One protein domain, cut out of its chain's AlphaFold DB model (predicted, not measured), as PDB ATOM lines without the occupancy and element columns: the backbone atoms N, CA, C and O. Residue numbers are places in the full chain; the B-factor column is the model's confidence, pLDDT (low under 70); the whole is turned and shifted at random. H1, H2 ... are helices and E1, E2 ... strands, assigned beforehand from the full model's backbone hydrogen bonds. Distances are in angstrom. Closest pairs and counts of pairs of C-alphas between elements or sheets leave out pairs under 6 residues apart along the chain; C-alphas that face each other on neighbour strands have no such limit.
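AT A GLANCE: This is residues 130 to 172 and 185 to 355 of the 360 residues of an uncharacterized protein of Sphingopyxis terrae (UniProt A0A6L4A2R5). Four twisted sheets stand face to face in turn, fanned out like blades of an open part of a propeller: E1 to E4, then E5 to E8 with E11, then E9, E10, E12 and E13, and last the small hairpin E14 and E15. H1 lies away from the sheets, on the long excursion between E11 and E12. The printed part has 214 residues, in chain order E1 to E11, H1, E12 to E15; the orders E1 E2 E3 E4, E5 E6 E7 E8 E11, E9 E10 E12 E13 and E14 E15 are antiparallel, and the class is mostly strand. It is compact, with a radius of gyration of the C-alphas of 17.7 A and spans of 58 by 42 by 28 A.

IN THESE COORDINATES: E1 is residues 135 to 138, from C-alpha 135 at (-28.404, -12.518, -6.297), E2 141 to 146, E3 149 to 154 and E4 159 to 165. E5 is 189 to 196, 22.0 A long, E6 199 to 206, E7 211 to 220, 28.9 A, and E8 225 to 235, 30.6 A. E9 is 247 to 250, E10 253 to 261, 25.4 A, E11 273 to 276 and H1 280 to 286. E12 is 309 to 318, 28.7 A, E13 331 to 338, 22.5 A, E14 340 to 345 and E15 350 to 355, to C-alpha 355 at (-20.622, 10.674, 14.716).

HOW THE PARTS SIT: The sheets form a stack of sheets, face to face in turn. E1 to E4 are a meander, each strand the antiparallel neighbour of the one before; N 144 of E2 and O 151 of E3 are 3.0 A apart. E5 to E8 are another, with N 202 of E6 and O 215 of E7 at 2.9 A; N 233 of E8 and O 275 of E11 are 2.7 A apart. Between these sheets the closest C-alphas of E4 and E8 are Asp 162 and Lys 225, 5.4 A. The closest of E5 and E9 are Leu 194 and Ile 249, 7.2 A. N 256 of E10 and O 315 of E12 are 2.9 A apart. The closest C-alphas of E13 and E15 are Pro 338 and Ser 355, 6.0 A; N 342 of E14 and O 353 of E15 are 2.9 A apart. H1 is apart from E8, and 2 of its 3 O i to N i+4 pairs are within hydrogen-bond range.

THE WHOLE: The C-alphas farthest apart, Thr 157 and Asp 307, are 58.3 A apart. Residues 173 to 184 are not printed, a gap of 12.3 A between C-alphas 172 and 185. The long links are E8 to E9, E10 to E11, H1 to E12 and E12 to E13. Residues 169 to 172, 185, 238 to 245, 281, 284 to 289 and 321 to 324 have pLDDT under 70.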
ATOM      1  N   ASP A 130     -36.046  -3.634   0.273       89.69
ATOM      2  CA  ASP A 130     -35.068  -4.360  -0.537       89.69
ATOM      3  C   ASP A 130     -33.688  -3.711  -0.394       89.69
ATOM      4  O   ASP A 130     -33.553  -2.490  -0.519       89.69
ATOM      5  N   GLU A 131     -32.668  -4.524  -0.134       86.75
ATOM      6  CA  GLU A 131     -31.272  -4.091  -0.000       86.75
ATOM      7  C   GLU A 131     -30.434  -4.593  -1.156       86.75
ATOM      8  O   GLU A 131     -30.773  -5.605  -1.751       86.75
ATOM      9  N   GLY A 132     -29.332  -3.939  -1.487       85.50
ATOM     10  CA  GLY A 132     -28.472  -4.432  -2.547       85.50
ATOM     11  C   GLY A 132     -27.931  -5.844  -2.321       85.50
ATOM     12  O   GLY A 132     -27.539  -6.220  -1.218       85.50
ATOM     13  N   ASP A 133     -27.918  -6.639  -3.388       86.31
ATOM     14  CA  ASP A 133     -27.289  -7.961  -3.425       86.31
ATOM     15  C   ASP A 133     -26.823  -8.267  -4.858       86.31
ATOM     16  O   ASP A 133     -27.220  -7.597  -5.806       86.31
ATOM     17  N   ILE A 134     -26.013  -9.298  -5.056       88.19
ATOM     18  CA  ILE A 134     -25.643  -9.816  -6.378       88.19
ATOM     19  C   ILE A 134     -26.566 -10.951  -6.842       88.19
ATOM     20  O   ILE A 134     -26.554 -11.308  -8.021       88.19
ATOM     21  N   VAL A 135     -27.389 -11.514  -5.952       91.50
ATOM     22  CA  VAL A 135     -28.404 -12.518  -6.297       91.50
ATOM     23  C   VAL A 135     -29.779 -12.053  -5.833       91.50
ATOM     24  O   VAL A 135     -29.987 -11.749  -4.666       91.50
ATOM     25  N   LYS A 136     -30.742 -12.030  -6.755       93.19
ATOM     26  CA  LYS A 136     -32.126 -11.611  -6.500       93.19
ATOM     27  C   LYS A 136     -33.118 -12.587  -7.105       93.19
ATOM     28  O   LYS A 136     -32.753 -13.416  -7.935       93.19
ATOM     29  N   GLN A 137     -34.391 -12.477  -6.737       92.50
ATOM     30  CA  GLN A 137     -35.454 -13.230  -7.404       92.50
ATOM     31  C   GLN A 137     -36.638 -12.332  -7.757       92.50
ATOM     32  O   GLN A 137     -37.105 -11.549  -6.931       92.50
ATOM     33  N   ILE A 138     -37.149 -12.493  -8.977       93.31
ATOM     34  CA  ILE A 138     -38.423 -11.924  -9.422       93.31
ATOM     35  C   ILE A 138     -39.292 -13.071  -9.934       93.31
ATOM     36  O   ILE A 138     -38.953 -13.721 -10.926       93.31
ATOM     37  N   GLY A 139     -40.418 -13.329  -9.267       93.19
ATOM     38  CA  GLY A 139     -41.323 -14.418  -9.640       93.19
ATOM     39  C   GLY A 139     -40.595 -15.765  -9.677       93.19
ATOM     40  O   GLY A 139     -40.027 -16.194  -8.674       93.19
ATOM     41  N   ASP A 140     -40.583 -16.417 -10.840       95.19
ATOM     42  CA  ASP A 140     -39.906 -17.703 -11.072       95.19
ATOM     43  C   ASP A 140     -38.449 -17.563 -11.565       95.19
ATOM     44  O   ASP A 140     -37.863 -18.543 -12.030       95.19
ATOM     45  N   TYR A 141     -37.859 -16.367 -11.515       96.75
ATOM     46  CA  TYR A 141     -36.527 -16.106 -12.063       96.75
ATOM     47  C   TYR A 141     -35.534 -15.721 -10.977       96.75
ATOM     48  O   TYR A 141     -35.698 -14.694 -10.322       96.75
ATOM     49  N   LEU A 142     -34.479 -16.522 -10.838       96.31
ATOM     50  CA  LEU A 142     -33.275 -16.157 -10.103       96.31
ATOM     51  C   LEU A 142     -32.413 -15.279 -11.011       96.31
ATOM     52  O   LEU A 142     -32.063 -15.670 -12.126       96.31
ATOM     53  N   LEU A 143     -32.099 -14.089 -10.529       96.31
ATOM     54  CA  LEU A 143     -31.265 -13.103 -11.184       96.31
ATOM     55  C   LEU A 143     -29.896 -13.133 -10.521       96.31
ATOM     56  O   LEU A 143     -29.803 -12.992  -9.304       96.31
ATOM     57  N   VAL A 144     -28.846 -13.313 -11.312       94.94
ATOM     58  CA  VAL A 144     -27.465 -13.311 -10.821       94.94
ATOM     59  C   VAL A 144     -26.700 -12.215 -11.546       94.94
ATOM     60  O   VAL A 144     -26.601 -12.241 -12.774       94.94
ATOM     61  N   LEU A 145     -26.174 -11.257 -10.788       92.44
ATOM     62  CA  LEU A 145     -25.264 -10.230 -11.270       92.44
ATOM     63  C   LEU A 145     -23.832 -10.757 -11.172       92.44
ATOM     64  O   LEU A 145     -23.294 -10.956 -10.086       92.44
ATOM     65  N   GLN A 146     -23.209 -10.999 -12.320       89.25
ATOM     66  CA  GLN A 146     -21.840 -11.496 -12.379       89.25
ATOM     67  C   GLN A 146     -21.147 -11.005 -13.646       89.25
ATOM     68  O   GLN A 146     -21.729 -11.032 -14.730       89.25
ATOM     69  N   ASP A 147     -19.888 -10.580 -13.516       84.38
ATOM     70  CA  ASP A 147     -19.041 -10.180 -14.649       84.38
ATOM     71  C   ASP A 147     -19.709  -9.112 -15.541       84.38
ATOM     72  O   ASP A 147     -19.621  -9.123 -16.768       84.38
ATOM     73  N   GLY A 148     -20.449  -8.189 -14.918       81.69
ATOM     74  CA  GLY A 148     -21.116  -7.102 -15.629       81.69
ATOM     75  C   GLY A 148     -22.363  -7.500 -16.379       81.69
ATOM     76  O   GLY A 148     -22.741  -6.803 -17.321       81.69
ATOM     77  N   ARG A 149     -22.964  -8.634 -16.028       89.31
ATOM     78  CA  ARG A 149     -24.142  -9.163 -16.697       89.31
ATOM     79  C   ARG A 149     -25.163  -9.634 -15.686       89.31
ATOM     80  O   ARG A 149     -24.808 -10.185 -14.650       89.31
ATOM     81  N   ILE A 150     -26.426  -9.475 -16.047       95.00
ATOM     82  CA  ILE A 150     -27.550 -10.086 -15.353       95.00
ATOM     83  C   ILE A 150     -27.866 -11.391 -16.077       95.00
ATOM     84  O   ILE A 150     -28.193 -11.387 -17.267       95.00
ATOM     85  N   PHE A 151     -27.779 -12.504 -15.361       96.94
ATOM     86  CA  PHE A 151     -28.224 -13.816 -15.817       96.94
ATOM     87  C   PHE A 151     -29.608 -14.096 -15.237       96.94
ATOM     88  O   PHE A 151     -29.767 -14.108 -14.020       96.94
ATOM     89  N   ALA A 152     -30.599 -14.329 -16.099       97.88
ATOM     90  CA  ALA A 152     -31.950 -14.696 -15.685       97.88
ATOM     91  C   ALA A 152     -32.140 -16.210 -15.817       97.88
ATOM     92  O   ALA A 152     -32.099 -16.760 -16.920       97.88
ATOM     93  N   ILE A 153     -32.335 -16.889 -14.689       97.69
ATOM     94  CA  ILE A 153     -32.450 -18.346 -14.606       97.69
ATOM     95  C   ILE A 153     -33.855 -18.689 -14.125       97.69
ATOM     96  O   ILE A 153     -34.243 -18.320 -13.020       97.69
ATOM     97  N   ASN A 154     -34.624 -19.420 -14.929       96.94
ATOM     98  CA  ASN A 154     -35.926 -19.913 -14.496       96.94
ATOM     99  C   ASN A 154     -35.731 -21.029 -13.457       96.94
ATOM    100  O   ASN A 154     -35.177 -22.079 -13.776       96.94
ATOM    101  N   VAL A 155     -36.202 -20.834 -12.224       95.50
ATOM    102  CA  VAL A 155     -35.956 -21.764 -11.104       95.50
ATOM    103  C   VAL A 155     -36.760 -23.060 -11.198       95.50
ATOM    104  O   VAL A 155     -36.430 -24.042 -10.539       95.50
ATOM    105  N   LYS A 156     -37.818 -23.092 -12.018       94.25
ATOM    106  CA  LYS A 156     -38.635 -24.298 -12.225       94.25
ATOM    107  C   LYS A 156     -38.001 -25.234 -13.246       94.25
ATOM    108  O   LYS A 156     -38.060 -26.448 -13.078       94.25
ATOM    109  N   THR A 157     -37.421 -24.679 -14.308       96.31
ATOM    110  CA  THR A 157     -36.791 -25.459 -15.384       96.31
ATOM    111  C   THR A 157     -35.273 -25.549 -15.255       96.31
ATOM    112  O   THR A 157     -34.657 -26.355 -15.951       96.31
ATOM    113  N   MET A 158     -34.670 -24.741 -14.378       95.00
ATOM    114  CA  MET A 158     -33.222 -24.556 -14.229       95.00
ATOM    115  C   MET A 158     -32.530 -24.111 -15.526       95.00
ATOM    116  O   MET A 158     -31.355 -24.395 -15.750       95.00
ATOM    117  N   GLN A 159     -33.261 -23.418 -16.402       96.81
ATOM    118  CA  GLN A 159     -32.738 -22.920 -17.671       96.81
ATOM    119  C   GLN A 159     -32.361 -21.444 -17.573       96.81
ATOM    120  O   GLN A 159     -33.138 -20.629 -17.076       96.81
ATOM    121  N   LEU A 160     -31.200 -21.096 -18.127       97.56
ATOM    122  CA  LEU A 160     -30.840 -19.712 -18.423       97.56
ATOM    123  C   LEU A 160     -31.736 -19.203 -19.563       97.56
ATOM    124  O   LEU A 160     -31.620 -19.675 -20.695       97.56
ATOM    125  N   THR A 161     -32.631 -18.259 -19.278       97.81
ATOM    126  CA  THR A 161     -33.577 -17.706 -20.263       97.81
ATOM    127  C   THR A 161     -33.036 -16.475 -20.970       97.81
ATOM    128  O   THR A 161     -33.366 -16.222 -22.138       97.81
ATOM    129  N   ASP A 162     -32.188 -15.712 -20.281       97.62
ATOM    130  CA  ASP A 162     -31.559 -14.538 -20.864       97.62
ATOM    131  C   ASP A 162     -30.278 -14.107 -20.160       97.62
ATOM    132  O   ASP A 162     -29.995 -14.493 -19.022       97.62
ATOM    133  N   ARG A 163     -29.522 -13.270 -20.870       94.56
ATOM    134  CA  ARG A 163     -28.330 -12.592 -20.372       94.56
ATOM    135  C   ARG A 163     -28.328 -11.157 -20.885       94.56
ATOM    136  O   ARG A 163     -28.293 -10.957 -22.098       94.56
ATOM    137  N   ALA A 164     -28.301 -10.188 -19.979       91.38
ATOM    138  CA  ALA A 164     -28.225  -8.769 -20.315       91.38
ATOM    139  C   ALA A 164     -26.914  -8.164 -19.809       91.38
ATOM    140  O   ALA A 164     -26.539  -8.387 -18.661       91.38
ATOM    141  N   ASP A 165     -26.221  -7.404 -20.656       87.06
ATOM    142  CA  ASP A 165     -25.030  -6.662 -20.248       87.06
ATOM    143  C   ASP A 165     -25.435  -5.406 -19.452       87.06
ATOM    144  O   ASP A 165     -26.306  -4.642 -19.874       87.06
ATOM    145  N   VAL A 166     -24.801  -5.209 -18.293       85.69
ATOM    146  CA  VAL A 166     -24.950  -4.022 -17.436       85.69
ATOM    147  C   VAL A 166     -24.065  -2.897 -17.937       85.69
ATOM    148  O   VAL A 166     -24.503  -1.756 -18.052       85.69
ATOM    149  N   TYR A 167     -22.818  -3.229 -18.269       77.50
ATOM    150  CA  TYR A 167     -21.893  -2.254 -18.815       77.50
ATOM    151  C   TYR A 167     -22.432  -1.677 -20.107       77.50
ATOM    152  O   TYR A 167     -22.691  -2.404 -21.073       77.50
ATOM    153  N   ARG A 168     -22.515  -0.347 -20.134       76.56
ATOM    154  CA  ARG A 168     -22.716   0.409 -21.361       76.56
ATOM    155  C   ARG A 168     -21.634  -0.037 -22.347       76.56
ATOM    156  O   ARG A 168     -20.438   0.094 -22.106       76.56
ATOM    157  N   HIS A 169     -22.052  -0.718 -23.407       63.12
ATOM    158  CA  HIS A 169     -21.120  -1.173 -24.422       63.12
ATOM    159  C   HIS A 169     -20.702   0.022 -25.273       63.12
ATOM    160  O   HIS A 169     -21.527   0.855 -25.654       63.12
ATOM    161  N   LEU A 170     -19.402   0.065 -25.566       51.38
ATOM    162  CA  LEU A 170     -18.793   0.934 -26.564       51.38
ATOM    163  C   LEU A 170     -19.618   0.936 -27.864       51.38
ATOM    164  O   LEU A 170     -20.270  -0.069 -28.173       51.38
ATOM    165  N   PRO A 171     -19.576   2.025 -28.651       47.31
ATOM    166  CA  PRO A 171     -20.315   2.088 -29.899       47.31
ATOM    167  C   PRO A 171     -19.998   0.870 -30.794       47.31
ATOM    168  O   PRO A 171     -18.883   0.338 -30.758       47.31
ATOM    169  N   PRO A 172     -20.978   0.402 -31.591       45.25
ATOM    170  CA  PRO A 172     -20.903  -0.858 -32.344       45.25
ATOM    171  C   PRO A 172     -19.751  -0.946 -33.363       45.25
ATOM    172  O   PRO A 172     -19.554  -1.995 -33.970       45.25
ATOM    173  N   GLU A 185     -17.034   3.807 -22.090       66.44
ATOM    174  CA  GLU A 185     -18.176   4.588 -21.619       66.44
ATOM    175  C   GLU A 185     -19.028   3.644 -20.797       66.44
ATOM    176  O   GLU A 185     -19.612   2.734 -21.359       66.44
ATOM    177  N   GLY A 186     -19.091   3.835 -19.484       70.00
ATOM    178  CA  GLY A 186     -19.730   2.879 -18.582       70.00
ATOM    179  C   GLY A 186     -19.273   3.087 -17.153       70.00
ATOM    180  O   GLY A 186     -18.285   3.782 -16.923       70.00
ATOM    181  N   ALA A 187     -19.979   2.464 -16.220       74.88
ATOM    182  CA  ALA A 187     -19.466   2.276 -14.880       74.88
ATOM    183  C   ALA A 187     -18.164   1.472 -14.891       74.88
ATOM    184  O   ALA A 187     -17.999   0.523 -15.661       74.88
ATOM    185  N   ASP A 188     -17.250   1.832 -14.005       75.12
ATOM    186  CA  ASP A 188     -15.967   1.165 -13.841       75.12
ATOM    187  C   ASP A 188     -16.122  -0.141 -13.062       75.12
ATOM    188  O   ASP A 188     -15.402  -1.107 -13.313       75.12
ATOM    189  N   TRP A 189     -17.124  -0.216 -12.190       76.31
ATOM    190  CA  TRP A 189     -17.505  -1.392 -11.419       76.31
ATOM    191  C   TRP A 189     -18.976  -1.270 -11.005       76.31
ATOM    192  O   TRP A 189     -19.474  -0.163 -10.819       76.31
ATOM    193  N   TYR A 190     -19.687  -2.399 -10.961       82.19
ATOM    194  CA  TYR A 190     -21.032  -2.453 -10.383       82.19
ATOM    195  C   TYR A 190     -20.904  -2.790  -8.910       82.19
ATOM    196  O   TYR A 190     -19.971  -3.498  -8.526       82.19
ATOM    197  N   ASP A 191     -21.858  -2.313  -8.138       79.12
ATOM    198  CA  ASP A 191     -21.867  -2.503  -6.703       79.12
ATOM    199  C   ASP A 191     -22.945  -3.522  -6.326       79.12
ATOM    200  O   ASP A 191     -22.655  -4.689  -6.060       79.12
ATOM    201  N   GLU A 192     -24.212  -3.135  -6.471       85.81
ATOM    202  CA  GLU A 192     -25.344  -3.928  -6.007       85.81
ATOM    203  C   GLU A 192     -26.502  -3.981  -7.023       85.81
ATOM    204  O   GLU A 192     -26.660  -3.128  -7.902       85.81
ATOM    205  N   MET A 193     -27.326  -5.029  -6.923       91.88
ATOM    206  CA  MET A 193     -28.582  -5.191  -7.656       91.88
ATOM    207  C   MET A 193     -29.766  -5.177  -6.687       91.88
ATOM    208  O   MET A 193     -29.782  -5.887  -5.682       91.88
ATOM    209  N   LEU A 194     -30.789  -4.406  -7.041       93.00
ATOM    210  CA  LEU A 194     -32.066  -4.285  -6.345       93.00
ATOM    211  C   LEU A 194     -33.206  -4.659  -7.289       93.00
ATOM    212  O   LEU A 194     -33.070  -4.581  -8.517       93.00
ATOM    213  N   VAL A 195     -34.340  -5.062  -6.728       92.00
ATOM    214  CA  VAL A 195     -35.521  -5.473  -7.491       92.00
ATOM    215  C   VAL A 195     -36.797  -4.864  -6.931       92.00
ATOM    216  O   VAL A 195     -37.007  -4.784  -5.725       92.00
ATOM    217  N   GLN A 196     -37.685  -4.459  -7.835       89.81
ATOM    218  CA  GLN A 196     -39.012  -3.955  -7.500       89.81
ATOM    219  C   GLN A 196     -39.989  -4.373  -8.585       89.81
ATOM    220  O   GLN A 196     -39.816  -4.002  -9.739       89.81
ATOM    221  N   ASP A 197     -41.013  -5.145  -8.223       89.62
ATOM    222  CA  ASP A 197     -41.953  -5.754  -9.168       89.62
ATOM    223  C   ASP A 197     -41.244  -6.505 -10.309       89.62
ATOM    224  O   ASP A 197     -40.774  -7.624 -10.116       89.62
ATOM    225  N   ASP A 198     -41.186  -5.918 -11.504       91.38
ATOM    226  CA  ASP A 198     -40.498  -6.454 -12.677       91.38
ATOM    227  C   ASP A 198     -39.282  -5.614 -13.108       91.38
ATOM    228  O   ASP A 198     -38.663  -5.891 -14.141       91.38
ATOM    229  N   HIS A 199     -38.907  -4.613 -12.310       91.50
ATOM    230  CA  HIS A 199     -37.712  -3.801 -12.477       91.50
ATOM    231  C   HIS A 199     -36.514  -4.425 -11.771       91.50
ATOM    232  O   HIS A 199     -36.602  -4.930 -10.653       91.50
ATOM    233  N   ILE A 200     -35.372  -4.329 -12.442       93.94
ATOM    234  CA  ILE A 200     -34.058  -4.669 -11.906       93.94
ATOM    235  C   ILE A 200     -33.236  -3.387 -11.963       93.94
ATOM    236  O   ILE A 200     -33.114  -2.781 -13.030       93.94
ATOM    237  N   ILE A 201     -32.696  -2.960 -10.832       93.00
ATOM    238  CA  ILE A 201     -31.865  -1.769 -10.721       93.00
ATOM    239  C   ILE A 201     -30.468  -2.251 -10.377       93.00
ATOM    240  O   ILE A 201     -30.296  -2.960  -9.395       93.00
ATOM    241  N   VAL A 202     -29.480  -1.888 -11.186       92.44
ATOM    242  CA  VAL A 202     -28.071  -2.131 -10.869       92.44
ATOM    243  C   VAL A 202     -27.414  -0.794 -10.599       92.44
ATOM    244  O   VAL A 202     -27.458   0.095 -11.457       92.44
ATOM    245  N   THR A 203     -26.833  -0.654  -9.416       89.38
ATOM    246  CA  THR A 203     -26.037   0.510  -9.040       89.38
ATOM    247  C   THR A 203     -24.566   0.234  -9.309       89.38
ATOM    248  O   THR A 203     -24.099  -0.909  -9.342       89.38
ATOM    249  N   ALA A 204     -23.840   1.297  -9.607       87.12
ATOM    250  CA  ALA A 204     -22.461   1.229 -10.035       87.12
ATOM    251  C   ALA A 204     -21.804   2.602  -9.848       87.12
ATOM    252  O   ALA A 204     -22.508   3.600  -9.689       87.12
ATOM    253  N   TYR A 205     -20.480   2.682  -9.932       86.00
ATOM    254  CA  TYR A 205     -19.775   3.965  -9.954       86.00
ATOM    255  C   TYR A 205     -19.024   4.160 -11.274       86.00
ATOM    256  O   TYR A 205     -18.459   3.216 -11.834       86.00
ATOM    257  N   SER A 206     -19.038   5.388 -11.797       84.31
ATOM    258  CA  SER A 206     -18.304   5.767 -13.004       84.31
ATOM    259  C   SER A 206     -17.379   6.948 -12.720       84.31
ATOM    260  O   SER A 206     -17.843   8.078 -12.562       84.31
ATOM    261  N   TYR A 207     -16.064   6.708 -12.739       82.38
ATOM    262  CA  TYR A 207     -15.046   7.756 -12.578       82.38
ATOM    263  C   TYR A 207     -15.049   8.729 -13.755       82.38
ATOM    264  O   TYR A 207     -14.732   9.899 -13.609       82.38
ATOM    265  N   LYS A 208     -15.411   8.262 -14.954       80.12
ATOM    266  CA  LYS A 208     -15.500   9.131 -16.137       80.12
ATOM    267  C   LYS A 208     -16.644  10.143 -16.033       80.12
ATOM    268  O   LYS A 208     -16.579  11.205 -16.652       80.12
ATOM    269  N   ASP A 209     -17.706   9.772 -15.329       82.75
ATOM    270  CA  ASP A 209     -18.907  10.582 -15.153       82.75
ATOM    271  C   ASP A 209     -18.951  11.306 -13.792       82.75
ATOM    272  O   ASP A 209     -19.886  12.089 -13.592       82.75
ATOM    273  N   ASP A 210     -17.996  11.057 -12.887       85.00
ATOM    274  CA  ASP A 210     -18.000  11.524 -11.487       85.00
ATOM    275  C   ASP A 210     -19.378  11.306 -10.829       85.00
ATOM    276  O   ASP A 210     -20.053  12.240 -10.372       85.00
ATOM    277  N   ALA A 211     -19.891  10.076 -10.951       88.50
ATOM    278  CA  ALA A 211     -21.274   9.778 -10.612       88.50
ATOM    279  C   ALA A 211     -21.539   8.315 -10.249       88.50
ATOM    280  O   ALA A 211     -21.046   7.384 -10.891       88.50
ATOM    281  N   THR A 212     -22.469   8.147  -9.310       88.56
ATOM    282  CA  THR A 212     -23.232   6.916  -9.120       88.56
ATOM    283  C   THR A 212     -24.117   6.697 -10.338       88.56
ATOM    284  O   THR A 212     -24.937   7.543 -10.705       88.56
ATOM    285  N   GLU A 213     -23.971   5.537 -10.955       89.31
ATOM    286  CA  GLU A 213     -24.761   5.063 -12.072       89.31
ATOM    287  C   GLU A 213     -25.868   4.125 -11.596       89.31
ATOM    288  O   GLU A 213     -25.630   3.182 -10.856       89.31
ATOM    289  N   MET A 214     -27.089   4.365 -12.068       90.19
ATOM    290  CA  MET A 214     -28.260   3.528 -11.831       90.19
ATOM    291  C   MET A 214     -28.780   3.034 -13.179       90.19
ATOM    292  O   MET A 214     -29.414   3.778 -13.938       90.19
ATOM    293  N   SER A 215     -28.497   1.775 -13.485       90.62
ATOM    294  CA  SER A 215     -28.969   1.102 -14.689       90.62
ATOM    295  C   SER A 215     -30.284   0.385 -14.411       90.62
ATOM    296  O   SER A 215     -30.349  -0.507 -13.570       90.62
ATOM    297  N   ILE A 216     -31.338   0.763 -15.134       91.06
ATOM    298  CA  ILE A 216     -32.678   0.194 -14.966       91.06
ATOM    299  C   ILE A 216     -32.936  -0.814 -16.081       91.06
ATOM    300  O   ILE A 216     -32.887  -0.474 -17.267       91.06
ATOM    301  N   PHE A 217     -33.288  -2.034 -15.702       93.12
ATOM    302  CA  PHE A 217     -33.737  -3.104 -16.583       93.12
ATOM    303  C   PHE A 217     -35.144  -3.544 -16.202       93.12
ATOM    304  O   PHE A 217     -35.657  -3.230 -15.130       93.12
ATOM    305  N   LYS A 218     -35.775  -4.280 -17.111       93.50
ATOM    306  CA  LYS A 218     -37.085  -4.873 -16.898       93.50
ATOM    307  C   LYS A 218     -37.072  -6.345 -17.284       93.50
ATOM    308  O   LYS A 218     -36.615  -6.661 -18.385       93.50
ATOM    309  N   LEU A 219     -37.591  -7.201 -16.411       95.38
ATOM    310  CA  LEU A 219     -37.798  -8.622 -16.663       95.38
ATOM    311  C   LEU A 219     -39.209  -8.856 -17.212       95.38
ATOM    312  O   LEU A 219     -40.204  -8.552 -16.561       95.38
ATOM    313  N   ASP A 220     -39.312  -9.452 -18.393       95.81
ATOM    314  CA  ASP A 220     -40.565 -10.052 -18.841       95.81
ATOM    315  C   ASP A 220     -40.749 -11.405 -18.144       95.81
ATOM    316  O   ASP A 220     -40.118 -12.391 -18.519       95.81
ATOM    317  N   GLN A 221     -41.625 -11.465 -17.140       94.44
ATOM    318  CA  GLN A 221     -41.874 -12.686 -16.366       94.44
ATOM    319  C   GLN A 221     -42.535 -13.816 -17.180       94.44
ATOM    320  O   GLN A 221     -42.570 -14.951 -16.712       94.44
ATOM    321  N   ALA A 222     -43.056 -13.550 -18.385       95.69
ATOM    322  CA  ALA A 222     -43.597 -14.603 -19.244       95.69
ATOM    323  C   ALA A 222     -42.501 -15.329 -20.039       95.69
ATOM    324  O   ALA A 222     -42.593 -16.537 -20.259       95.69
ATOM    325  N   SER A 223     -41.475 -14.601 -20.491       96.44
ATOM    326  CA  SER A 223     -40.407 -15.145 -21.343       96.44
ATOM    327  C   SER A 223     -39.059 -15.299 -20.635       96.44
ATOM    328  O   SER A 223     -38.202 -16.055 -21.093       96.44
ATOM    329  N   GLY A 224     -38.852 -14.595 -19.524       96.44
ATOM    330  CA  GLY A 224     -37.574 -14.491 -18.832       96.44
ATOM    331  C   GLY A 224     -36.571 -13.563 -19.508       96.44
ATOM    332  O   GLY A 224     -35.382 -13.664 -19.210       96.44
ATOM    333  N   LYS A 225     -37.019 -12.714 -20.446       97.50
ATOM    334  CA  LYS A 225     -36.173 -11.743 -21.151       97.50
ATOM    335  C   LYS A 225     -35.933 -10.487 -20.324       97.50
ATOM    336  O   LYS A 225     -36.868  -9.936 -19.748       97.50
ATOM    337  N   VAL A 226     -34.691 -10.011 -20.314       96.31
ATOM    338  CA  VAL A 226     -34.252  -8.812 -19.597       96.31
ATOM    339  C   VAL A 226     -33.930  -7.717 -20.606       96.31
ATOM    340  O   VAL A 226     -33.101  -7.885 -21.497       96.31
ATOM    341  N   ALA A 227     -34.580  -6.562 -20.469       92.19
ATOM    342  CA  ALA A 227     -34.392  -5.430 -21.371       92.19
ATOM    343  C   ALA A 227     -33.988  -4.164 -20.611       92.19
ATOM    344  O   ALA A 227     -34.697  -3.740 -19.697       92.19
ATOM    345  N   SER A 228     -32.902  -3.516 -21.042       89.56
ATOM    346  CA  SER A 228     -32.499  -2.204 -20.523       89.56
ATOM    347  C   SER A 228     -33.567  -1.143 -20.822       89.56
ATOM    348  O   SER A 228     -34.155  -1.107 -21.909       89.56
ATOM    349  N   LYS A 229     -33.844  -0.283 -19.842       88.25
ATOM    350  CA  LYS A 229     -34.791   0.840 -19.928       88.25
ATOM    351  C   LYS A 229     -34.098   2.192 -19.889       88.25
ATOM    352  O   LYS A 229     -34.637   3.160 -20.428       88.25
ATOM    353  N   GLY A 230     -32.901   2.261 -19.330       86.00
ATOM    354  CA  GLY A 230     -32.092   3.465 -19.337       86.00
ATOM    355  C   GLY A 230     -31.084   3.471 -18.207       86.00
ATOM    356  O   GLY A 230     -31.103   2.611 -17.333       86.00
ATOM    357  N   VAL A 231     -30.224   4.479 -18.255       88.69
ATOM    358  CA  VAL A 231     -29.165   4.691 -17.281       88.69
ATOM    359  C   VAL A 231     -29.273   6.113 -16.752       88.69
ATOM    360  O   VAL A 231     -29.411   7.065 -17.528       88.69
ATOM    361  N   PHE A 232     -29.224   6.246 -15.434       89.94
ATOM    362  CA  PHE A 232     -29.249   7.514 -14.719       89.94
ATOM    363  C   PHE A 232     -27.961   7.693 -13.938       89.94
ATOM    364  O   PHE A 232     -27.344   6.723 -13.522       89.94
ATOM    365  N   LEU A 233     -27.560   8.941 -13.769       90.06
ATOM    366  CA  LEU A 233     -26.337   9.342 -13.103       90.06
ATOM    367  C   LEU A 233     -26.703  10.363 -12.035       90.06
ATOM    368  O   LEU A 233     -27.306  11.394 -12.352       90.06
ATOM    369  N   ILE A 234     -26.333  10.076 -10.797       90.69
ATOM    370  CA  ILE A 234     -26.325  11.032  -9.693       90.69
ATOM    371  C   ILE A 234     -24.869  11.412  -9.476       90.69
ATOM    372  O   ILE A 234     -24.054  10.533  -9.219       90.69
ATOM    373  N   THR A 235     -24.538  12.703  -9.597       89.81
ATOM    374  CA  THR A 235     -23.223  13.195  -9.159       89.81
ATOM    375  C   THR A 235     -22.970  12.686  -7.749       89.81
ATOM    376  O   THR A 235     -23.848  12.827  -6.897       89.81
ATOM    377  N   SER A 236     -21.810  12.092  -7.520       85.75
ATOM    378  CA  SER A 236     -21.370  11.586  -6.226       85.75
ATOM    379  C   SER A 236     -19.858  11.457  -6.250       85.75
ATOM    380  O   SER A 236     -19.280  11.299  -7.323       85.75
ATOM    381  N   ASP A 237     -19.243  11.455  -5.077       76.62
ATOM    382  CA  ASP A 237     -17.890  10.923  -4.954       76.62
ATOM    383  C   ASP A 237     -17.936   9.386  -4.986       76.62
ATOM    384  O   ASP A 237     -19.016   8.784  -5.013       76.62
ATOM    385  N   ASP A 238     -16.772   8.747  -5.004       69.12
ATOM    386  CA  ASP A 238     -16.667   7.299  -4.865       69.12
ATOM    387  C   ASP A 238     -16.742   6.920  -3.379       69.12
ATOM    388  O   ASP A 238     -15.744   6.989  -2.659       69.12
ATOM    389  N   TYR A 239     -17.949   6.636  -2.889       62.12
ATOM    390  CA  TYR A 239     -18.211   6.375  -1.464       62.12
ATOM    391  C   TYR A 239     -18.758   4.966  -1.188       62.12
ATOM    392  O   TYR A 239     -19.084   4.652  -0.039       62.12
ATOM    393  N   TYR A 240     -18.893   4.146  -2.231       61.75
ATOM    394  CA  TYR A 240     -19.286   2.752  -2.097       61.75
ATOM    395  C   TYR A 240     -18.050   1.949  -1.674       61.75
ATOM    396  O   TYR A 240     -17.036   1.916  -2.366       61.75
ATOM    397  N   ASP A 241     -18.127   1.345  -0.494       55.19
ATOM    398  CA  ASP A 241     -17.118   0.445   0.065       55.19
ATOM    399  C   ASP A 241     -17.815  -0.886   0.371       55.19
ATOM    400  O   ASP A 241     -19.042  -0.930   0.482       55.19
ATOM    401  N   VAL A 242     -17.053  -1.961   0.559       47.31
ATOM    402  CA  VAL A 242     -17.566  -3.298   0.901       47.31
ATOM    403  C   VAL A 242     -18.456  -3.304   2.151       47.31
ATOM    404  O   VAL A 242     -19.248  -4.226   2.327       47.31
ATOM    405  N   ASP A 243     -18.343  -2.270   2.987       47.66
ATOM    406  CA  ASP A 243     -19.083  -2.102   4.235       47.66
ATOM    407  C   ASP A 243     -20.314  -1.173   4.119       47.66
ATOM    408  O   ASP A 243     -21.051  -1.034   5.095       47.66
ATOM    409  N   ASN A 244     -20.575  -0.530   2.969       55.59
ATOM    410  CA  ASN A 244     -21.618   0.500   2.847       55.59
ATOM    411  C   ASN A 244     -22.597   0.236   1.693       55.59
ATOM    412  O   ASN A 244     -22.386   0.656   0.556       55.59
ATOM    413  N   TYR A 245     -23.728  -0.397   2.013       60.16
ATOM    414  CA  TYR A 245     -24.839  -0.581   1.080       60.16
ATOM    415  C   TYR A 245     -25.671   0.707   0.968       60.16
ATOM    416  O   TYR A 245     -26.602   0.924   1.753       60.16
ATOM    417  N   ALA A 246     -25.373   1.572   0.004       70.12
ATOM    418  CA  ALA A 246     -25.958   2.913  -0.016       70.12
ATOM    419  C   ALA A 246     -27.386   3.010  -0.569       70.12
ATOM    420  O   ALA A 246     -28.024   4.060  -0.401       70.12
ATOM    421  N   THR A 247     -27.894   1.976  -1.250       87.00
ATOM    422  CA  THR A 247     -29.224   2.041  -1.866       87.00
ATOM    423  C   THR A 247     -30.201   1.017  -1.324       87.00
ATOM    424  O   THR A 247     -29.855  -0.090  -0.912       87.00
ATOM    425  N   ARG A 248     -31.464   1.430  -1.249       90.81
ATOM    426  CA  ARG A 248     -32.574   0.628  -0.734       90.81
ATOM    427  C   ARG A 248     -33.803   0.867  -1.591       90.81
ATOM    428  O   ARG A 248     -33.985   1.978  -2.083       90.81
ATOM    429  N   ILE A 249     -34.684  -0.117  -1.729       92.12
ATOM    430  CA  ILE A 249     -36.026   0.115  -2.276       92.12
ATOM    431  C   ILE A 249     -37.062  -0.103  -1.182       92.12
ATOM    432  O   ILE A 249     -37.087  -1.141  -0.529       92.12
ATOM    433  N   VAL A 250     -37.941   0.880  -1.004       91.25
ATOM    434  CA  VAL A 250     -39.090   0.804  -0.100       91.25
ATOM    435  C   VAL A 250     -40.355   0.993  -0.922       91.25
ATOM    436  O   VAL A 250     -40.588   2.070  -1.476       91.25
ATOM    437  N   GLY A 251     -41.172  -0.057  -1.023       89.31
ATOM    438  CA  GLY A 251     -42.336  -0.053  -1.907       89.31
ATOM    439  C   GLY A 251     -41.923   0.187  -3.362       89.31
ATOM    440  O   GLY A 251     -41.254  -0.647  -3.958       89.31
ATOM    441  N   ASP A 252     -42.309   1.333  -3.921       89.50
ATOM    442  CA  ASP A 252     -41.998   1.765  -5.290       89.50
ATOM    443  C   ASP A 252     -40.943   2.886  -5.350       89.50
ATOM    444  O   ASP A 252     -40.806   3.566  -6.369       89.50
ATOM    445  N   THR A 253     -40.226   3.128  -4.251       91.62
ATOM    446  CA  THR A 253     -39.294   4.249  -4.116       91.62
ATOM    447  C   THR A 253     -37.873   3.752  -3.893       91.62
ATOM    448  O   THR A 253     -37.590   3.073  -2.909       91.62
ATOM    449  N   LEU A 254     -36.967   4.152  -4.786       92.12
ATOM    450  CA  LEU A 254     -35.532   3.987  -4.598       92.12
ATOM    451  C   LEU A 254     -35.019   5.073  -3.648       92.12
ATOM    452  O   LEU A 254     -35.239   6.265  -3.866       92.12
ATOM    453  N   VAL A 255     -34.330   4.648  -2.602       92.88
ATOM    454  CA  VAL A 255     -33.628   5.482  -1.632       92.88
ATOM    455  C   VAL A 255     -32.145   5.410  -1.963       92.88
ATOM    456  O   VAL A 255     -31.576   4.322  -1.984       92.88
ATOM    457  N   VAL A 256     -31.529   6.560  -2.220       90.44
ATOM    458  CA  VAL A 256     -30.090   6.677  -2.487       90.44
ATOM    459  C   VAL A 256     -29.492   7.640  -1.475       90.44
ATOM    460  O   VAL A 256     -29.899   8.803  -1.411       90.44
ATOM    461  N   TYR A 257     -28.542   7.160  -0.684       90.81
ATOM    462  CA  TYR A 257     -27.722   8.004   0.177       90.81
ATOM    463  C   TYR A 257     -26.473   8.448  -0.572       90.81
ATOM    464  O   TYR A 257     -25.829   7.627  -1.193       90.81
ATOM    465  N   THR A 258     -26.107   9.726  -0.528       89.69
ATOM    466  CA  THR A 258     -24.874  10.221  -1.151       89.69
ATOM    467  C   THR A 258     -24.227  11.282  -0.262       89.69
ATOM    468  O   THR A 258     -24.846  12.319  -0.006       89.69
ATOM    469  N   PRO A 259     -23.001  11.062   0.240       90.19
ATOM    470  CA  PRO A 259     -22.232  12.103   0.901       90.19
ATOM    471  C   PRO A 259     -21.623  13.054  -0.134       90.19
ATOM    472  O   PRO A 259     -21.083  12.617  -1.148       90.19
ATOM    473  N   TYR A 260     -21.686  14.352   0.150       90.62
ATOM    474  CA  TYR A 260     -21.047  15.389  -0.656       90.62
ATOM    475  C   TYR A 260     -20.094  16.222   0.185       90.62
ATOM    476  O   TYR A 260     -20.460  16.722   1.261       90.62
ATOM    477  N   ALA A 261     -18.884  16.414  -0.321       88.38
ATOM    478  CA  ALA A 261     -17.952  17.364   0.252       88.38
ATOM    479  C   ALA A 261     -18.488  18.805   0.099       88.38
ATOM    480  O   ALA A 261     -19.267  19.126  -0.801       88.38
ATOM    481  N   LEU A 262     -18.145  19.690   1.041       87.69
ATOM    482  CA  LEU A 262     -18.696  21.052   1.045       87.69
ATOM    483  C   LEU A 262     -18.186  21.931  -0.101       87.69
ATOM    484  O   LEU A 262     -18.895  22.850  -0.515       87.69
ATOM    485  N   ASP A 263     -16.983  21.661  -0.591       84.06
ATOM    486  CA  ASP A 263     -16.354  22.354  -1.717       84.06
ATOM    487  C   ASP A 263     -17.171  22.201  -3.012       84.06
ATOM    488  O   ASP A 263     -17.320  23.164  -3.765       84.06
ATOM    489  N   GLN A 264     -17.848  21.064  -3.205       85.38
ATOM    490  CA  GLN A 264     -18.788  20.840  -4.316       85.38
ATOM    491  C   GLN A 264     -19.964  21.838  -4.337       85.38
ATOM    492  O   GLN A 264     -20.654  21.980  -5.350       85.38
ATOM    493  N   PHE A 265     -20.218  22.559  -3.237       88.62
ATOM    494  CA  PHE A 265     -21.282  23.563  -3.149       88.62
ATOM    495  C   PHE A 265     -20.809  25.012  -3.299       88.62
ATOM    496  O   PHE A 265     -21.665  25.914  -3.319       88.62
ATOM    497  N   GLU A 266     -19.497  25.250  -3.405       84.56
ATOM    498  CA  GLU A 266     -18.918  26.585  -3.584       84.56
ATOM    499  C   GLU A 266     -19.287  27.176  -4.945       84.56
ATOM    500  O   GLU A 266     -19.760  28.317  -5.031       84.56
ATOM    501  N   GLU A 267     -19.159  26.368  -5.997       82.75
ATOM    502  CA  GLU A 267     -19.539  26.727  -7.356       82.75
ATOM    503  C   GLU A 267     -20.888  26.117  -7.737       82.75
ATOM    504  O   GLU A 267     -21.170  24.947  -7.496       82.75
ATOM    505  N   ARG A 268     -21.753  26.911  -8.376       77.75
ATOM    506  CA  ARG A 268     -23.103  26.455  -8.746       77.75
ATOM    507  C   ARG A 268     -23.082  25.316  -9.767       77.75
ATOM    508  O   ARG A 268     -23.961  24.463  -9.710       77.75
ATOM    509  N   ASP A 269     -22.115  25.327 -10.679       78.81
ATOM    510  CA  ASP A 269     -22.024  24.354 -11.772       78.81
ATOM    511  C   ASP A 269     -21.358  23.037 -11.334       78.81
ATOM    512  O   ASP A 269     -21.527  22.028 -12.011       78.81
ATOM    513  N   ALA A 270     -20.673  23.032 -10.183       81.38
ATOM    514  CA  ALA A 270     -20.119  21.834  -9.548       81.38
ATOM    515  C   ALA A 270     -21.146  21.086  -8.677       81.38
ATOM    516  O   ALA A 270     -20.875  19.986  -8.199       81.38
ATOM    517  N   ARG A 271     -22.331  21.675  -8.463       87.75
ATOM    518  CA  ARG A 271     -23.323  21.105  -7.551       87.75
ATOM    519  C   ARG A 271     -23.872  19.772  -8.040       87.75
ATOM    520  O   ARG A 271     -24.035  19.584  -9.248       87.75
ATOM    521  N   PRO A 272     -24.288  18.898  -7.108       90.81
ATOM    522  CA  PRO A 272     -24.819  17.600  -7.473       90.81
ATOM    523  C   PRO A 272     -26.059  17.676  -8.365       90.81
ATOM    524  O   PRO A 272     -27.023  18.397  -8.072       90.81
ATOM    525  N   ILE A 273     -26.048  16.888  -9.441       91.56
ATOM    526  CA  ILE A 273     -27.152  16.779 -10.392       91.56
ATOM    527  C   ILE A 273     -27.579  15.326 -10.591       91.56
ATOM    528  O   ILE A 273     -26.765  14.406 -10.562       91.56
ATOM    529  N   LEU A 274     -28.864  15.142 -10.891       91.75
ATOM    530  CA  LEU A 274     -29.407  13.929 -11.487       91.75
ATOM    531  C   LEU A 274     -29.521  14.129 -12.991       91.75
ATOM    532  O   LEU A 274     -30.148  15.080 -13.460       91.75
ATOM    533  N   ARG A 275     -28.957  13.218 -13.771       89.31
ATOM    534  CA  ARG A 275     -29.049  13.260 -15.229       89.31
ATOM    535  C   ARG A 275     -29.274  11.875 -15.793       89.31
ATOM    536  O   ARG A 275     -28.858  10.875 -15.226       89.31
ATOM    537  N   ARG A 276     -29.908  11.815 -16.954       87.62
ATOM    538  CA  ARG A 276     -29.917  10.594 -17.751       87.62
ATOM    539  C   ARG A 276     -28.605  10.504 -18.522       87.62
ATOM    540  O   ARG A 276     -28.188  11.503 -19.113       87.62
ATOM    541  N   TRP A 277     -27.981   9.333 -18.546       85.31
ATOM    542  CA  TRP A 277     -26.866   9.101 -19.456       85.31
ATOM    543  C   TRP A 277     -27.383   9.063 -20.898       85.31
ATOM    544  O   TRP A 277     -28.422   8.466 -21.195       85.31
ATOM    545  N   LEU A 278     -26.651   9.723 -21.789       79.19
ATOM    546  CA  LEU A 278     -26.921   9.758 -23.220       79.19
ATOM    547  C   LEU A 278     -25.623   9.427 -23.961       79.19
ATOM    548  O   LEU A 278     -24.575   9.947 -23.562       79.19
ATOM    549  N   PRO A 279     -25.681   8.661 -25.066       73.19
ATOM    550  CA  PRO A 279     -24.526   8.461 -25.932       73.19
ATOM    551  C   PRO A 279     -23.918   9.797 -26.376       73.19
ATOM    552  O   PRO A 279     -24.636  10.788 -26.559       73.19
ATOM    553  N   GLU A 280     -22.603   9.832 -26.611       70.56
ATOM    554  CA  GLU A 280     -21.879  11.080 -26.900       70.56
ATOM    555  C   GLU A 280     -22.504  11.903 -28.045       70.56
ATOM    556  O   GLU A 280     -22.608  13.133 -27.951       70.56
ATOM    557  N   ALA A 281     -22.961  11.228 -29.105       69.25
ATOM    558  CA  ALA A 281     -23.605  11.857 -30.255       69.25
ATOM    559  C   ALA A 281     -24.858  12.659 -29.861       69.25
ATOM    560  O   ALA A 281     -25.041  13.779 -30.335       69.25
ATOM    561  N   GLU A 282     -25.680  12.129 -28.952       70.00
ATOM    562  CA  GLU A 282     -26.900  12.784 -28.468       70.00
ATOM    563  C   GLU A 282     -26.599  13.871 -27.431       70.00
ATOM    564  O   GLU A 282     -27.253  14.919 -27.408       70.00
ATOM    565  N   ARG A 283     -25.568  13.668 -26.598       71.06
ATOM    566  CA  ARG A 283     -25.132  14.638 -25.581       71.06
ATOM    567  C   ARG A 283     -24.726  15.978 -26.203       71.06
ATOM    568  O   ARG A 283     -25.096  17.029 -25.676       71.06
ATOM    569  N   LYS A 284     -24.014  15.946 -27.340       64.94
ATOM    570  CA  LYS A 284     -23.596  17.146 -28.096       64.94
ATOM    571  C   LYS A 284     -24.786  17.953 -28.617       64.94
ATOM    572  O   LYS A 284     -24.712  19.175 -28.679       64.94
ATOM    573  N   THR A 285     -25.886  17.287 -28.961       61.44
ATOM    574  CA  THR A 285     -27.097  17.934 -29.486       61.44
ATOM    575  C   THR A 285     -28.005  18.457 -28.377       61.44
ATOM    576  O   THR A 285     -28.659  19.481 -28.556       61.44
ATOM    577  N   ARG A 286     -28.068  17.761 -27.234       58.47
ATOM    578  CA  ARG A 286     -29.049  18.041 -26.175       58.47
ATOM    579  C   ARG A 286     -28.558  18.929 -25.034       58.47
ATOM    580  O   ARG A 286     -29.387  19.226 -24.186       58.47
ATOM    581  N   GLN A 287     -27.281  19.353 -25.011       51.66
ATOM    582  CA  GLN A 287     -26.647  20.036 -23.863       51.66
ATOM    583  C   GLN A 287     -27.152  19.421 -22.554       51.66
ATOM    584  O   GLN A 287     -28.012  20.006 -21.904       51.66
ATOM    585  N   ALA A 288     -26.707  18.204 -22.227       55.59
ATOM    586  CA  ALA A 288     -27.231  17.424 -21.104       55.59
ATOM    587  C   ALA A 288     -27.103  18.176 -19.765       55.59
ATOM    588  O   ALA A 288     -26.132  18.017 -19.032       55.59
ATOM    589  N   ARG A 289     -28.087  19.018 -19.453       66.62
ATOM    590  CA  ARG A 289     -28.232  19.670 -18.161       66.62
ATOM    591  C   ARG A 289     -29.044  18.717 -17.306       66.62
ATOM    592  O   ARG A 289     -30.220  18.490 -17.581       66.62
ATOM    593  N   GLY A 290     -28.383  18.105 -16.330       82.19
ATOM    594  CA  GLY A 290     -29.084  17.401 -15.268       82.19
ATOM    595  C   GLY A 290     -29.953  18.356 -14.456       82.19
ATOM    596  O   GLY A 290     -29.833  19.581 -14.550       82.19
ATOM    597  N   THR A 291     -30.826  17.780 -13.646       88.69
ATOM    598  CA  THR A 291     -31.614  18.513 -12.662       88.69
ATOM    599  C   THR A 291     -30.799  18.615 -11.372       88.69
ATOM    600  O   THR A 291     -30.333  17.582 -10.890       88.69
ATOM    601  N   PRO A 292     -30.606  19.819 -10.800       90.44
ATOM    602  CA  PRO A 292     -29.986  19.973  -9.486       90.44
ATOM    603  C   PRO A 292     -30.700  19.131  -8.430       90.44
ATOM    604  O   PRO A 292     -31.926  19.172  -8.344       90.44
ATOM    605  N   LEU A 293     -29.937  18.384  -7.634       90.62
ATOM    606  CA  LEU A 293     -30.482  17.560  -6.553       90.62
ATOM    607  C   LEU A 293     -30.798  18.396  -5.310       90.62
ATOM    608  O   LEU A 293     -31.807  18.180  -4.646       90.62
ATOM    609  N   LEU A 294     -29.937  19.365  -5.001       90.88
ATOM    610  CA  LEU A 294     -30.005  20.150  -3.775       90.88
ATOM    611  C   LEU A 294     -29.987  21.651  -4.060       90.88
ATOM    612  O   LEU A 294     -29.200  22.152  -4.869       90.88
ATOM    613  N   ASP A 295     -30.809  22.376  -3.308       89.75
ATOM    614  CA  ASP A 295     -30.666  23.807  -3.090       89.75
ATOM    615  C   ASP A 295     -30.442  24.067  -1.595       89.75
ATOM    616  O   ASP A 295     -30.628  23.186  -0.759       89.75
ATOM    617  N   ALA A 296     -30.028  25.277  -1.222       91.50
ATOM    618  CA  ALA A 296     -29.769  25.587   0.182       91.50
ATOM    619  C   ALA A 296     -30.982  25.331   1.100       91.50
ATOM    620  O   ALA A 296     -30.803  25.004   2.270       91.50
ATOM    621  N   ARG A 297     -32.214  25.459   0.593       95.00
ATOM    622  CA  ARG A 297     -33.437  25.287   1.390       95.00
ATOM    623  C   ARG A 297     -33.794  23.825   1.624       95.00
ATOM    624  O   ARG A 297     -34.561  23.551   2.542       95.00
ATOM    625  N   SER A 298     -33.237  22.904   0.843       95.38
ATOM    626  CA  SER A 298     -33.325  21.468   1.103       95.38
ATOM    627  C   SER A 298     -32.171  20.929   1.955       95.38
ATOM    628  O   SER A 298     -32.144  19.730   2.233       95.38
ATOM    629  N   ILE A 299     -31.249  21.790   2.406       96.81
ATOM    630  CA  ILE A 299     -30.116  21.415   3.257       96.81
ATOM    631  C   ILE A 299     -30.359  21.882   4.697       96.81
ATOM    632  O   ILE A 299     -30.535  23.073   4.964       96.81
ATOM    633  N   TYR A 300     -30.322  20.939   5.632       97.81
ATOM    634  CA  TYR A 300     -30.429  21.158   7.069       97.81
ATOM    635  C   TYR A 300     -29.076  21.502   7.689       97.81
ATOM    636  O   TYR A 300     -28.046  20.912   7.355       97.81
ATOM    637  N   LYS A 301     -29.093  22.473   8.605       97.38
ATOM    638  CA  LYS A 301     -27.924  22.924   9.370       97.38
ATOM    639  C   LYS A 301     -27.403  21.810  10.285       97.38
ATOM    640  O   LYS A 301     -28.208  20.992  10.742       97.38
ATOM    641  N   PRO A 302     -26.099  21.803  10.612       95.44
ATOM    642  CA  PRO A 302     -25.561  20.793  11.507       95.44
ATOM    643  C   PRO A 302     -26.084  20.999  12.922       95.44
ATOM    644  O   PRO A 302     -26.091  22.121  13.421       95.44
ATOM    645  N   VAL A 303     -26.505  19.910  13.566       94.06
ATOM    646  CA  VAL A 303     -26.875  19.892  14.995       94.06
ATOM    647  C   VAL A 303     -25.728  19.440  15.894       94.06
ATOM    648  O   VAL A 303     -25.706  19.740  17.085       94.06
ATOM    649  N   LEU A 304     -24.746  18.748  15.314       91.94
ATOM    650  CA  LEU A 304     -23.505  18.379  15.978       91.94
ATOM    651  C   LEU A 304     -22.399  19.344  15.568       91.94
ATOM    652  O   LEU A 304     -22.257  19.684  14.393       91.94
ATOM    653  N   ARG A 305     -21.579  19.742  16.540       91.44
ATOM    654  CA  ARG A 305     -20.363  20.504  16.264       91.44
ATOM    655  C   ARG A 305     -19.375  19.621  15.509       91.44
ATOM    656  O   ARG A 305     -18.970  18.571  16.004       91.44
ATOM    657  N   THR A 306     -18.960  20.089  14.345       88.56
ATOM    658  CA  THR A 306     -17.881  19.506  13.548       88.56
ATOM    659  C   THR A 306     -17.151  20.630  12.822       88.56
ATOM    660  O   THR A 306     -17.744  21.660  12.490       88.56
ATOM    661  N   ASP A 307     -15.851  20.468  12.624       85.56
ATOM    662  CA  ASP A 307     -15.037  21.336  11.777       85.56
ATOM    663  C   ASP A 307     -14.639  20.672  10.458       85.56
ATOM    664  O   ASP A 307     -13.973  21.303   9.637       85.56
ATOM    665  N   ASP A 308     -15.094  19.440  10.241       86.19
ATOM    666  CA  ASP A 308     -14.906  18.685   9.009       86.19
ATOM    667  C   ASP A 308     -16.232  18.087   8.483       86.19
ATOM    668  O   ASP A 308     -16.393  16.869   8.373       86.19
ATOM    669  N   PRO A 309     -17.236  18.946   8.227       91.75
ATOM    670  CA  PRO A 309     -18.570  18.517   7.831       91.75
ATOM    671  C   PRO A 309     -18.683  18.023   6.384       91.75
ATOM    672  O   PRO A 309     -18.017  18.512   5.471       91.75
ATOM    673  N   THR A 310     -19.675  17.161   6.183       92.12
ATOM    674  CA  THR A 310     -20.171  16.641   4.905       92.12
ATOM    675  C   THR A 310     -21.659  16.984   4.765       92.12
ATOM    676  O   THR A 310     -22.367  17.138   5.764       92.12
ATOM    677  N   VAL A 311     -22.156  17.126   3.532       94.75
ATOM    678  CA  VAL A 311     -23.600  17.162   3.254       94.75
ATOM    679  C   VAL A 311     -24.063  15.742   2.953       94.75
ATOM    680  O   VAL A 311     -23.835  15.222   1.866       94.75
ATOM    681  N   HIS A 312     -24.735  15.117   3.910       94.19
ATOM    682  CA  HIS A 312     -25.358  13.809   3.749       94.19
ATOM    683  C   HIS A 312     -26.682  13.968   3.009       94.19
ATOM    684  O   HIS A 312     -27.650  14.481   3.575       94.19
ATOM    685  N   ALA A 313     -26.731  13.579   1.740       94.12
ATOM    686  CA  ALA A 313     -27.929  13.687   0.925       94.12
ATOM    687  C   ALA A 313     -28.693  12.366   0.888       94.12
ATOM    688  O   ALA A 313     -28.120  11.318   0.618       94.12
ATOM    689  N   ILE A 314     -30.003  12.423   1.116       94.44
ATOM    690  CA  ILE A 314     -30.914  11.292   0.931       94.44
ATOM    691  C   ILE A 314     -31.854  11.651  -0.213       94.44
ATOM    692  O   ILE A 314     -32.643  12.595  -0.103       94.44
ATOM    693  N   SER A 315     -31.754  10.908  -1.309       94.19
ATOM    694  CA  SER A 315     -32.581  11.050  -2.504       94.19
ATOM    695  C   SER A 315     -33.660   9.976  -2.520       94.19
ATOM    696  O   SER A 315     -33.361   8.788  -2.479       94.19
ATOM    697  N   LEU A 316     -34.919  10.401  -2.593       94.12
ATOM    698  CA  LEU A 316     -36.079   9.526  -2.740       94.12
ATOM    699  C   LEU A 316     -36.581   9.633  -4.177       94.12
ATOM    700  O   LEU A 316     -37.080  10.686  -4.582       94.12
ATOM    701  N   CYS A 317     -36.421   8.559  -4.938       91.81
ATOM    702  CA  CYS A 317     -36.670   8.498  -6.369       91.81
ATOM    703  C   CYS A 317     -37.821   7.519  -6.653       91.81
ATOM    704  O   CYS A 317     -37.606   6.305  -6.640       91.81
ATOM    705  N   PRO A 318     -39.050   8.005  -6.912       90.25
ATOM    706  CA  PRO A 318     -40.174   7.134  -7.233       90.25
ATOM    707  C   PRO A 318     -39.935   6.397  -8.553       90.25
ATOM    708  O   PRO A 318     -39.906   7.005  -9.633       90.25
ATOM    709  N   LEU A 319     -39.805   5.077  -8.469       84.44
ATOM    710  CA  LEU A 319     -39.639   4.186  -9.609       84.44
ATOM    711  C   LEU A 319     -40.976   4.068 -10.347       84.44
ATOM    712  O   LEU A 319     -41.063   4.421 -11.525       84.44
ATOM    713  N   GLY A 320     -42.053   3.717  -9.638       73.06
ATOM    714  CA  GLY A 320     -43.386   3.511 -10.215       73.06
ATOM    715  C   GLY A 320     -43.358   2.596 -11.450       73.06
ATOM    716  O   GLY A 320     -42.478   1.758 -11.615       73.06
ATOM    717  N   GLY A 321     -44.282   2.792 -12.395       68.94
ATOM    718  CA  GLY A 321     -44.245   2.118 -13.703       68.94
ATOM    719  C   GLY A 321     -43.175   2.695 -14.635       68.94
ATOM    720  O   GLY A 321     -43.514   3.148 -15.727       68.94
ATOM    721  N   PHE A 322     -41.914   2.765 -14.194       68.62
ATOM    722  CA  PHE A 322     -40.827   3.396 -14.942       68.62
ATOM    723  C   PHE A 322     -40.762   2.873 -16.388       68.62
ATOM    724  O   PHE A 322     -40.697   1.659 -16.618       68.62
ATOM    725  N   ASP A 323     -40.754   3.795 -17.359       68.25
ATOM    726  CA  ASP A 323     -40.605   3.505 -18.785       68.25
ATOM    727  C   ASP A 323     -39.351   4.176 -19.363       68.25
ATOM    728  O   ASP A 323     -38.796   5.120 -18.803       68.25
ATOM    729  N   SER A 324     -38.894   3.700 -20.521       66.75
ATOM    730  CA  SER A 324     -37.661   4.196 -21.135       66.75
ATOM    731  C   SER A 324     -37.742   5.635 -21.651       66.75
ATOM    732  O   SER A 324     -36.714   6.174 -22.049       66.75
ATOM    733  N   LYS A 325     -38.905   6.287 -21.660       70.06
ATOM    734  CA  LYS A 325     -39.081   7.684 -22.087       70.06
ATOM    735  C   LYS A 325     -39.146   8.648 -20.902       70.06
ATOM    736  O   LYS A 325     -38.916   9.840 -21.092       70.06
ATOM    737  N   ARG A 326     -39.416   8.142 -19.701       74.81
ATOM    738  CA  ARG A 326     -39.455   8.901 -18.454       74.81
ATOM    739  C   ARG A 326     -38.042   9.223 -17.955       74.81
ATOM    740  O   ARG A 326     -37.101   8.441 -18.111       74.81
ATOM    741  N   SER A 327     -37.895  10.404 -17.362       74.75
ATOM    742  CA  SER A 327     -36.735  10.742 -16.538       74.75
ATOM    743  C   SER A 327     -36.991  10.277 -15.111       74.75
ATOM    744  O   SER A 327     -38.104  10.428 -14.606       74.75
ATOM    745  N   LEU A 328     -35.974   9.717 -14.459       83.44
ATOM    746  CA  LEU A 328     -36.010   9.537 -13.016       83.44
ATOM    747  C   LEU A 328     -36.057  10.926 -12.370       83.44
ATOM    748  O   LEU A 328     -35.309  11.820 -12.765       83.44
ATOM    749  N   GLU A 329     -36.959  11.109 -11.417       87.06
ATOM    750  CA  GLU A 329     -37.086  12.336 -10.636       87.06
ATOM    751  C   GLU A 329     -36.891  11.963  -9.175       87.06
ATOM    752  O   GLU A 329     -37.501  11.005  -8.699       87.06
ATOM    753  N   CYS A 330     -36.036  12.701  -8.476       91.25
ATOM    754  CA  CYS A 330     -35.723  12.441  -7.081       91.25
ATOM    755  C   CYS A 330     -36.010  13.686  -6.253       91.25
ATOM    756  O   CYS A 330     -35.686  14.805  -6.656       91.25
ATOM    757  N   ARG A 331     -36.594  13.486  -5.073       93.88
ATOM    758  CA  ARG A 331     -36.637  14.506  -4.028       93.88
ATOM    759  C   ARG A 331     -35.474  14.260  -3.083       93.88
ATOM    760  O   ARG A 331     -35.444  13.224  -2.423       93.88
ATOM    761  N   THR A 332     -34.571  15.226  -2.978       95.12
ATOM    762  CA  THR A 332     -33.359  15.084  -2.168       95.12
ATOM    763  C   THR A 332     -33.368  16.044  -0.990       95.12
ATOM    764  O   THR A 332     -33.727  17.214  -1.120       95.12
ATOM    765  N   THR A 333     -33.001  15.529   0.181       96.81
ATOM    766  CA  THR A 333     -32.812  16.313   1.408       96.81
ATOM    767  C   THR A 333     -31.378  16.144   1.879       96.81
ATOM    768  O   THR A 333     -30.899  15.017   1.964       96.81
ATOM    769  N   GLY A 334     -30.691  17.251   2.147       96.00
ATOM    770  CA  GLY A 334     -29.317  17.263   2.635       96.00
ATOM    771  C   GLY A 334     -29.259  17.548   4.130       96.00
ATOM    772  O   GLY A 334     -30.031  18.358   4.638       96.00
ATOM    773  N   PHE A 335     -28.310  16.938   4.827       96.75
ATOM    774  CA  PHE A 335     -28.033  17.193   6.236       96.75
ATOM    775  C   PHE A 335     -26.548  17.478   6.390       96.75
ATOM    776  O   PHE A 335     -25.717  16.631   6.077       96.75
ATOM    777  N   VAL A 336     -26.203  18.676   6.854       96.25
ATOM    778  CA  VAL A 336     -24.815  18.970   7.206       96.25
ATOM    779  C   VAL A 336     -24.499  18.252   8.515       96.25
ATOM    780  O   VAL A 336     -25.236  18.396   9.487       96.25
ATOM    781  N   GLY A 337     -23.409  17.498   8.564       93.69
ATOM    782  CA  GLY A 337     -23.000  16.768   9.761       93.69
ATOM    783  C   GLY A 337     -21.543  16.318   9.694       93.69
ATOM    784  O   GLY A 337     -20.889  16.568   8.684       93.69
ATOM    785  N   PRO A 338     -21.010  15.710  10.769       90.50
ATOM    786  CA  PRO A 338     -19.691  15.077  10.751       90.50
ATOM    787  C   PRO A 338     -19.576  14.039   9.630       90.50
ATOM    788  O   PRO A 338     -20.546  13.334   9.376       90.50
ATOM    789  N   ARG A 339     -18.393  13.888   9.020       85.62
ATOM    790  CA  ARG A 339     -18.176  12.987   7.868       85.62
ATOM    791  C   ARG A 339     -18.648  11.552   8.111       85.62
ATOM    792  O   ARG A 339     -19.171  10.914   7.198       85.62
ATOM    793  N   LYS A 340     -18.431  11.020   9.318       84.75
ATOM    794  CA  LYS A 340     -18.835   9.652   9.653       84.75
ATOM    795  C   LYS A 340     -20.343   9.566   9.781       84.75
ATOM    796  O   LYS A 340     -20.923  10.190  10.674       84.75
ATOM    797  N   ALA A 341     -20.937   8.720   8.951       86.38
ATOM    798  CA  ALA A 341     -22.353   8.439   8.995       86.38
ATOM    799  C   ALA A 341     -22.651   6.963   8.748       86.38
ATOM    800  O   ALA A 341     -21.909   6.294   8.039       86.38
ATOM    801  N   GLU A 342     -23.761   6.515   9.318       86.25
ATOM    802  CA  GLU A 342     -24.352   5.197   9.113       86.25
ATOM    803  C   GLU A 342     -25.831   5.401   8.780       86.25
ATOM    804  O   GLU A 342     -26.500   6.231   9.413       86.25
ATOM    805  N   MET A 343     -26.353   4.668   7.798       86.38
ATOM    806  CA  MET A 343     -27.751   4.775   7.393       86.38
ATOM    807  C   MET A 343     -28.494   3.468   7.655       86.38
ATOM    808  O   MET A 343     -28.047   2.392   7.283       86.38
ATOM    809  N   PHE A 344     -29.697   3.584   8.208       87.81
ATOM    810  CA  PHE A 344     -30.653   2.490   8.308       87.81
ATOM    811  C   PHE A 344     -31.982   2.892   7.664       87.81
ATOM    812  O   PHE A 344     -32.492   3.991   7.900       87.81
ATOM    813  N   VAL A 345     -32.572   2.006   6.862       89.88
ATOM    814  CA  VAL A 345     -33.841   2.261   6.168       89.88
ATOM    815  C   VAL A 345     -34.905   1.296   6.665       89.88
ATOM    816  O   VAL A 345     -34.730   0.082   6.649       89.88
ATOM    817  N   SER A 346     -36.035   1.861   7.076       90.25
ATOM    818  CA  SER A 346     -37.256   1.140   7.430       90.25
ATOM    819  C   SER A 346     -38.368   1.453   6.421       90.25
ATOM    820  O   SER A 346     -38.239   2.414   5.659       90.25
ATOM    821  N   PRO A 347     -39.499   0.722   6.445       89.75
ATOM    822  CA  PRO A 347     -40.620   1.001   5.550       89.75
ATOM    823  C   PRO A 347     -41.206   2.416   5.666       89.75
ATOM    824  O   PRO A 347     -41.819   2.904   4.722       89.75
ATOM    825  N   GLU A 348     -41.037   3.079   6.813       91.00
ATOM    826  CA  GLU A 348     -41.666   4.378   7.096       91.00
ATOM    827  C   GLU A 348     -40.664   5.531   7.229       91.00
ATOM    828  O   GLU A 348     -41.044   6.699   7.133       91.00
ATOM    829  N   ALA A 349     -39.383   5.230   7.460       91.88
ATOM    830  CA  ALA A 349     -38.375   6.236   7.772       91.88
ATOM    831  C   ALA A 349     -36.961   5.812   7.365       91.88
ATOM    832  O   ALA A 349     -36.598   4.636   7.444       91.88
ATOM    833  N   VAL A 350     -36.150   6.815   7.025       91.88
ATOM    834  CA  VAL A 350     -34.695   6.701   6.892       91.88
ATOM    835  C   VAL A 350     -34.057   7.309   8.134       91.88
ATOM    836  O   VAL A 350     -34.341   8.454   8.489       91.88
ATOM    837  N   TYR A 351     -33.197   6.541   8.787       92.06
ATOM    838  CA  TYR A 351     -32.422   6.954   9.943       92.06
ATOM    839  C   TYR A 351     -30.985   7.188   9.497       92.06
ATOM    840  O   TYR A 351     -30.348   6.288   8.959       92.06
ATOM    841  N   LEU A 352     -30.486   8.398   9.725       90.81
ATOM    842  CA  LEU A 352     -29.100   8.764   9.471       90.81
ATOM    843  C   LEU A 352     -28.435   9.056  10.811       90.81
ATOM    844  O   LEU A 352     -28.772  10.036  11.480       90.81
ATOM    845  N   TRP A 353     -27.500   8.203  11.204       90.44
ATOM    846  CA  TRP A 353     -26.662   8.439  12.366       90.44
ATOM    847  C   TRP A 353     -25.380   9.127  11.922       90.44
ATOM    848  O   TRP A 353     -24.769   8.704  10.950       90.44
ATOM    849  N   THR A 354     -24.951  10.169  12.633       88.62
ATOM    850  CA  THR A 354     -23.651  10.815  12.396       88.62
ATOM    851  C   THR A 354     -22.839  10.818  13.681       88.62
ATOM    852  O   THR A 354     -23.394  10.879  14.782       88.62
ATOM    853  N   SER A 355     -21.516  10.729  13.559       83.12
ATOM    854  CA  SER A 355     -20.622  10.674  14.716       83.12
ATOM    855  C   SER A 355     -19.512  11.704  14.603       83.12
ATOM    856  O   SER A 355     -18.703  11.656  13.686       83.12
TER     857      SER A 355